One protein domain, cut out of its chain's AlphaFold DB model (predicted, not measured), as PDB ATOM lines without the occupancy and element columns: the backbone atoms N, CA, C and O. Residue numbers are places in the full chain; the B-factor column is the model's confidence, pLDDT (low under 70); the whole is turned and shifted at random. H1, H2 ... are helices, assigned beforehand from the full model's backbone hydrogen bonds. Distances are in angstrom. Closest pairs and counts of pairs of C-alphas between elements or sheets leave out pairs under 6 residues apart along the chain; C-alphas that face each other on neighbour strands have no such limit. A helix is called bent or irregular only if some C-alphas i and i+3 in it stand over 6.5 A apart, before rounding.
ATOM      1  N   THR A 136     153.647  91.994 138.407       57.47
ATOM      2  CA  THR A 136     153.566  93.268 137.666       57.47
ATOM      3  C   THR A 136     152.814  94.350 138.455       57.47
ATOM      4  O   THR A 136     153.103  95.543 138.321       57.47
ATOM      5  N   ASN A 137     151.934  93.937 139.372       58.59
ATOM      6  CA  ASN A 137     151.228  94.785 140.329       58.59
ATOM      7  C   ASN A 137     152.138  95.514 141.336       58.59
ATOM      8  O   ASN A 137     151.846  96.654 141.698       58.59
ATOM      9  N   PHE A 138     153.250  94.922 141.786       56.06
ATOM     10  CA  PHE A 138     154.177  95.585 142.713       56.06
ATOM     11  C   PHE A 138     154.949  96.715 142.026       56.06
ATOM     12  O   PHE A 138     155.062  97.811 142.578       56.06
ATOM     13  N   LEU A 139     155.421  96.480 140.801       56.31
ATOM     14  CA  LEU A 139     156.073  97.497 139.973       56.31
ATOM     15  C   LEU A 139     155.105  98.645 139.652       56.31
ATOM     16  O   LEU A 139     155.448  99.809 139.863       56.31
ATOM     17  N   ALA A 140     153.866  98.326 139.267       58.09
ATOM     18  CA  ALA A 140     152.811  99.315 139.049       58.09
ATOM     19  C   ALA A 140     152.473 100.112 140.328       58.09
ATOM     20  O   ALA A 140     152.294 101.331 140.282       58.09
ATOM     21  N   MET A 141     152.455  99.463 141.499       52.91
ATOM     22  CA  MET A 141     152.204 100.126 142.783       52.91
ATOM     23  C   MET A 141     153.337 101.086 143.184       52.91
ATOM     24  O   MET A 141     153.071 102.161 143.731       52.91
ATOM     25  N   PHE A 142     154.599 100.729 142.926       52.47
ATOM     26  CA  PHE A 142     155.741 101.615 143.171       52.47
ATOM     27  C   PHE A 142     155.761 102.807 142.206       52.47
ATOM     28  O   PHE A 142     155.973 103.940 142.651       52.47
ATOM     29  N   GLN A 143     155.452 102.574 140.927       53.72
ATOM     30  CA  GLN A 143     155.313 103.623 139.913       53.72
ATOM     31  C   GLN A 143     154.202 104.622 140.275       53.72
ATOM     32  O   GLN A 143     154.402 105.833 140.171       53.72
ATOM     33  N   ALA A 144     153.071 104.138 140.797       57.94
ATOM     34  CA  ALA A 144     151.956 104.982 141.224       57.94
ATOM     35  C   ALA A 144     152.254 105.800 142.496       57.94
ATOM     36  O   ALA A 144     151.755 106.914 142.650       57.94
ATOM     37  N   LYS A 145     153.070 105.280 143.427       63.69
ATOM     38  CA  LYS A 145     153.317 105.934 144.725       63.69
ATOM     39  C   LYS A 145     154.242 107.147 144.647       63.69
ATOM     40  O   LYS A 145     154.127 108.019 145.510       63.69
ATOM     41  N   ARG A 146     155.174 107.213 143.683       70.94
ATOM     42  CA  ARG A 146     156.137 108.328 143.537       70.94
ATOM     43  C   ARG A 146     156.593 108.516 142.079       70.94
ATOM     44  O   ARG A 146     157.748 108.210 141.772       70.94
ATOM     45  N   PRO A 147     155.758 109.097 141.199       76.56
ATOM     46  CA  PRO A 147     156.091 109.253 139.778       76.56
ATOM     47  C   PRO A 147     157.384 110.053 139.551       76.56
ATOM     48  O   PRO A 147     158.186 109.703 138.691       76.56
ATOM     49  N   HIS A 148     157.659 111.068 140.378       80.44
ATOM     50  CA  HIS A 148     158.910 111.836 140.299       80.44
ATOM     51  C   HIS A 148     160.155 111.022 140.674       80.44
ATOM     52  O   HIS A 148     161.206 111.193 140.065       80.44
ATOM     53  N   ALA A 149     160.057 110.138 141.672       83.62
ATOM     54  CA  ALA A 149     161.187 109.298 142.064       83.62
ATOM     55  C   ALA A 149     161.487 108.250 140.986       83.62
ATOM     56  O   ALA A 149     162.654 108.009 140.691       83.62
ATOM     57  N   GLN A 150     160.438 107.689 140.378       80.56
ATOM     58  CA  GLN A 150     160.569 106.757 139.263       80.56
ATOM     59  C   GLN A 150     161.216 107.431 138.055       80.56
ATOM     60  O   GLN A 150     162.224 106.945 137.559       80.56
ATOM     61  N   HIS A 151     160.705 108.598 137.652       85.12
ATOM     62  CA  HIS A 151     161.268 109.357 136.542       85.12
ATOM     63  C   HIS A 151     162.759 109.666 136.750       85.12
ATOM     64  O   HIS A 151     163.573 109.448 135.856       85.12
ATOM     65  N   ASN A 152     163.145 110.100 137.955       87.38
ATOM     66  CA  ASN A 152     164.551 110.342 138.283       87.38
ATOM     67  C   ASN A 152     165.391 109.055 138.229       87.38
ATOM     68  O   ASN A 152     166.523 109.088 137.748       87.38
ATOM     69  N   ALA A 153     164.858 107.927 138.706       86.19
ATOM     70  CA  ALA A 153     165.538 106.637 138.621       86.19
ATOM     71  C   ALA A 153     165.738 106.204 137.162       86.19
ATOM     72  O   ALA A 153     166.835 105.778 136.804       86.19
ATOM     73  N   ASP A 154     164.730 106.385 136.309       84.94
ATOM     74  CA  ASP A 154     164.805 106.064 134.884       84.94
ATOM     75  C   ASP A 154     165.885 106.905 134.183       84.94
ATOM     76  O   ASP A 154     166.690 106.356 133.431       84.94
ATOM     77  N   LEU A 155     165.989 108.204 134.499       88.19
ATOM     78  CA  LEU A 155     167.054 109.080 133.989       88.19
ATOM     79  C   LEU A 155     168.452 108.605 134.411       88.19
ATOM     80  O   LEU A 155     169.386 108.600 133.600       88.19
ATOM     81  N   VAL A 156     168.610 108.179 135.667       88.12
ATOM     82  CA  VAL A 156     169.879 107.629 136.167       88.12
ATOM     83  C   VAL A 156     170.207 106.322 135.450       88.12
ATOM     84  O   VAL A 156     171.317 106.168 134.946       88.12
ATOM     85  N   ILE A 157     169.249 105.401 135.338       85.88
ATOM     86  CA  ILE A 157     169.428 104.120 134.642       85.88
ATOM     87  C   ILE A 157     169.799 104.357 133.176       85.88
ATOM     88  O   ILE A 157     170.738 103.740 132.674       85.88
ATOM     89  N   GLN A 158     169.108 105.268 132.491       88.00
ATOM     90  CA  GLN A 158     169.399 105.631 131.106       88.00
ATOM     91  C   GLN A 158     170.814 106.197 130.960       88.00
ATOM     92  O   GLN A 158     171.540 105.808 130.045       88.00
ATOM     93  N   SER A 159     171.236 107.049 131.893       86.69
ATOM     94  CA  SER A 159     172.595 107.593 131.914       86.69
ATOM     95  C   SER A 159     173.633 106.482 132.103       86.69
ATOM     96  O   SER A 159     174.579 106.386 131.326       86.69
ATOM     97  N   LEU A 160     173.430 105.579 133.068       87.62
ATOM     98  CA  LEU A 160     174.343 104.463 133.342       87.62
ATOM     99  C   LEU A 160     174.437 103.471 132.171       87.62
ATOM    100  O   LEU A 160     175.511 102.932 131.909       87.62
ATOM    101  N   ARG A 161     173.346 103.261 131.425       87.25
ATOM    102  CA  ARG A 161     173.325 102.386 130.237       87.25
ATOM    103  C   ARG A 161     174.249 102.857 129.117       87.25
ATOM    104  O   ARG A 161     174.668 102.036 128.310       87.25
ATOM    105  N   SER A 162     174.594 104.143 129.072       89.94
ATOM    106  CA  SER A 162     175.526 104.676 128.072       89.94
ATOM    107  C   SER A 162     176.995 104.347 128.373       89.94
ATOM    108  O   SER A 162     177.838 104.409 127.478       89.94
ATOM    109  N   PHE A 163     177.321 103.973 129.616       90.69
ATOM    110  CA  PHE A 163     178.709 103.826 130.060       90.69
ATOM    111  C   PHE A 163     179.455 102.676 129.376       90.69
ATOM    112  O   PHE A 163     180.573 102.928 128.932       90.69
ATOM    113  N   PRO A 164     178.890 101.462 129.207       91.38
ATOM    114  CA  PRO A 164     179.579 100.396 128.480       91.38
ATOM    115  C   PRO A 164     179.950 100.813 127.054       91.38
ATOM    116  O   PRO A 164     181.087 100.634 126.635       91.38
ATOM    117  N   THR A 165     179.035 101.456 126.324       91.69
ATOM    118  CA  THR A 165     179.308 101.940 124.961       91.69
ATOM    119  C   THR A 165     180.391 103.018 124.951       91.69
ATOM    120  O   THR A 165     181.309 102.964 124.137       91.69
ATOM    121  N   MET A 166     180.335 103.962 125.893       91.88
ATOM    122  CA  MET A 166     181.365 104.988 126.067       91.88
ATOM    123  C   MET A 166     182.728 104.418 126.482       91.88
ATOM    124  O   MET A 166     183.753 105.015 126.170       91.88
ATOM    125  N   MET A 167     182.763 103.264 127.150       92.19
ATOM    126  CA  MET A 167     183.990 102.578 127.563       92.19
ATOM    127  C   MET A 167     184.653 101.758 126.449       92.19
ATOM    128  O   MET A 167     185.749 101.244 126.652       92.19
ATOM    129  N   LEU A 168     184.050 101.661 125.258       91.38
ATOM    130  CA  LEU A 168     184.685 101.003 124.111       91.38
ATOM    131  C   LEU A 168     185.898 101.777 123.588       91.38
ATOM    132  O   LEU A 168     186.794 101.184 122.984       91.38
ATOM    133  N   ARG A 169     185.930 103.093 123.814       89.12
ATOM    134  CA  ARG A 169     186.993 103.984 123.353       89.12
ATOM    135  C   ARG A 169     187.410 104.933 124.473       89.12
ATOM    136  O   ARG A 169     186.597 105.309 125.310       89.12
ATOM    137  N   LYS A 170     188.689 105.314 124.512       86.12
ATOM    138  CA  LYS A 170     189.246 106.121 125.616       86.12
ATOM    139  C   LYS A 170     188.801 107.581 125.536       86.12
ATOM    140  O   LYS A 170     188.653 108.246 126.553       86.12
ATOM    141  N   GLU A 171     188.596 108.073 124.324       84.31
ATOM    142  CA  GLU A 171     188.176 109.438 124.019       84.31
ATOM    143  C   GLU A 171     186.708 109.712 124.367       84.31
ATOM    144  O   GLU A 171     186.333 110.865 124.553       84.31
ATOM    145  N   THR A 172     185.887 108.664 124.495       89.56
ATOM    146  CA  THR A 172     184.462 108.764 124.837       89.56
ATOM    147  C   THR A 172     184.176 108.481 126.303       89.56
ATOM    148  O   THR A 172     183.017 108.315 126.670       89.56
ATOM    149  N   PHE A 173     185.199 108.398 127.152       88.19
ATOM    150  CA  PHE A 173     184.981 108.144 128.567       88.19
ATOM    151  C   PHE A 173     184.074 109.201 129.212       88.19
ATOM    152  O   PHE A 173     184.139 110.381 128.854       88.19
ATOM    153  N   PRO A 174     183.239 108.797 130.191       84.19
ATOM    154  CA  PRO A 174     182.462 109.740 130.975       84.19
ATOM    155  C   PRO A 174     183.329 110.870 131.531       84.19
ATOM    156  O   PRO A 174     184.441 110.635 131.996       84.19
ATOM    157  N   TRP A 175     182.783 112.085 131.562       80.94
ATOM    158  CA  TRP A 175     183.494 113.310 131.956       80.94
ATOM    159  C   TRP A 175     184.131 113.263 133.357       80.94
ATOM    160  O   TRP A 175     185.097 113.978 133.616       80.94
ATOM    161  N   PHE A 176     183.616 112.425 134.264       82.12
ATOM    162  CA  PHE A 176     184.200 112.227 135.594       82.12
ATOM    163  C   PHE A 176     185.516 111.431 135.559       82.12
ATOM    164  O   PHE A 176     186.303 111.492 136.502       82.12
ATOM    165  N   ILE A 177     185.782 110.698 134.477       81.81
ATOM    166  CA  ILE A 177     187.073 110.072 134.207       81.81
ATOM    167  C   ILE A 177     187.929 111.140 133.539       81.81
ATOM    168  O   ILE A 177     187.880 111.346 132.330       81.81
ATOM    169  N   HIS A 178     188.680 111.873 134.360       72.38
ATOM    170  CA  HIS A 178     189.430 113.035 133.904       72.38
ATOM    171  C   HIS A 178     190.323 112.671 132.704       72.38
ATOM    172  O   HIS A 178     191.107 111.724 132.823       72.38
ATOM    173  N   PRO A 179     190.286 113.414 131.580       63.47
ATOM    174  CA  PRO A 179     191.119 113.124 130.418       63.47
ATOM    175  C   PRO A 179     192.596 113.004 130.800       63.47
ATOM    176  O   PRO A 179     193.251 112.048 130.430       63.47
ATOM    177  N   HIS A 180     193.120 113.868 131.672       60.00
ATOM    178  CA  HIS A 180     194.523 113.784 132.104       60.00
ATOM    179  C   HIS A 180     194.837 112.654 133.104       60.00
ATOM    180  O   HIS A 180     195.986 112.539 133.521       60.00
ATOM    181  N   SER A 181     193.882 111.785 133.455       60.59
ATOM    182  CA  SER A 181     194.173 110.553 134.214       60.59
ATOM    183  C   SER A 181     195.172 109.654 133.480       60.59
ATOM    184  O   SER A 181     196.029 109.050 134.117       60.59
ATOM    185  N   HIS A 182     195.157 109.656 132.141       57.19
ATOM    186  CA  HIS A 182     196.165 108.970 131.332       57.19
ATOM    187  C   HIS A 182     197.523 109.702 131.291       57.19
ATOM    188  O   HIS A 182     198.514 109.103 130.896       57.19
ATOM    189  N   ARG A 183     197.583 110.993 131.672       55.59
ATOM    190  CA  ARG A 183     198.813 111.818 131.685       55.59
ATOM    191  C   ARG A 183     199.509 111.851 133.045       55.59
ATOM    192  O   ARG A 183     200.693 112.153 133.103       55.59
ATOM    193  N   LEU A 184     198.776 111.584 134.127       50.94
ATOM    194  CA  LEU A 184     199.332 111.439 135.480       50.94
ATOM    195  C   LEU A 184     200.144 110.147 135.636       50.94
ATOM    196  O   LEU A 184     200.910 110.002 136.585       50.94
ATOM    197  N   SER A 185     199.981 109.226 134.692       52.22
ATOM    198  CA  SER A 185     200.835 108.066 134.527       52.22
ATOM    199  C   SER A 185     202.070 108.506 133.716       52.22
ATOM    200  O   SER A 185     201.892 109.089 132.641       52.22
ATOM    201  N   PRO A 186     203.309 108.319 134.215       54.66
ATOM    202  CA  PRO A 186     204.521 108.821 133.562       54.66
ATOM    203  C   PRO A 186     204.599 108.340 132.105       54.66
ATOM    204  O   PRO A 186     204.221 107.211 131.808       54.66
ATOM    205  N   ALA A 187     205.028 109.232 131.206       47.31
ATOM    206  CA  ALA A 187     204.978 109.117 129.744       47.31
ATOM    207  C   ALA A 187     205.019 107.668 129.207       47.31
ATOM    208  O   ALA A 187     206.050 107.004 129.251       47.31
ATOM    209  N   GLY A 188     203.874 107.195 128.697       53.97
ATOM    210  CA  GLY A 188     203.696 105.837 128.162       53.97
ATOM    211  C   GLY A 188     202.994 104.857 129.107       53.97
ATOM    212  O   GLY A 188     202.719 103.724 128.715       53.97
ATOM    213  N   ALA A 189     202.676 105.266 130.334       57.16
ATOM    214  CA  ALA A 189     202.127 104.351 131.313       57.16
ATOM    215  C   ALA A 189     200.666 103.969 131.019       57.16
ATOM    216  O   ALA A 189     199.816 104.783 130.647       57.16
ATOM    217  N   ALA A 190     200.421 102.665 131.154       63.50
ATOM    218  CA  ALA A 190     199.161 102.009 130.871       63.50
ATOM    219  C   ALA A 190     197.988 102.682 131.600       63.50
ATOM    220  O   ALA A 190     198.138 103.290 132.663       63.50
ATOM    221  N   LEU A 191     196.803 102.555 131.001       68.31
ATOM    222  CA  LEU A 191     195.546 102.926 131.640       68.31
ATOM    223  C   LEU A 191     195.480 102.257 133.029       68.31
ATOM    224  O   LEU A 191     195.892 101.098 133.124       68.31
TER     225      LEU A 191
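This is residues 136 to 191 of the 261 residues of an uncharacterized protein of Coleophoma crateriformis (UniProt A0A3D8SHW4). A long, thin chain of helices: H1 and H2 make a corner at one end, H2 runs out along the rod with the short H3 following it, and a looping stretch with the short H4 makes the other end. No core is formed, and residues 136 to 141 of H1 and residues 184 to 189 near the last printed residue stand free. The printed part has 56 residues with four named helices, H1, H2, H3 and H4 in that order, and no named strand; the class is all helix. It is extended, with a radius of gyration of the C-alphas of 18.2 A and spans of 56 by 17 by 13 A.

H1, residues 136 to 145, begins at C-alpha 136 at (153.566, 93.268, 137.666) and is 14.5 A long. H2, residues 147 to 161, is 20.9 A long and ends at C-alpha 161 at (173.325, 102.386, 130.237). H3, residues 163 to 166, is 4.9 A long. H4, residues 179 to 182, ends at C-alpha 182 at (196.165, 108.970, 131.332); it is irregular, but only just, with C-alphas 179 and 182 6.6 A apart.

H1 and H2 are close but not clearly touching; their closest C-alphas, those of Gln 143 and Gln 150, are 6.2 A apart. They run opposite ways at a steep tilt of 66 degrees. H2 and H3 meet only through their link. H4 is apart from H1, H2 and H3, and H1 is apart from H3. In H1 and H2 every O i to N i+4 pair is within hydrogen-bond range; H3 and H4 are too short for such a pair, and of their single O i to N i+3 pairs the one in H3 is within range and the one in H4 is not.

The two C-alphas farthest apart, those of Asn 137 and Ala 187, are 56.6 A apart. The printed part has no cut. The links H1 to H2 and H2 to H3 are tight, and the link H3 to H4, residues 167 to 178, is long. The mean pLDDT of the printed part is 73.9, and residues 136 to 145 and 179 to 191 are under 70.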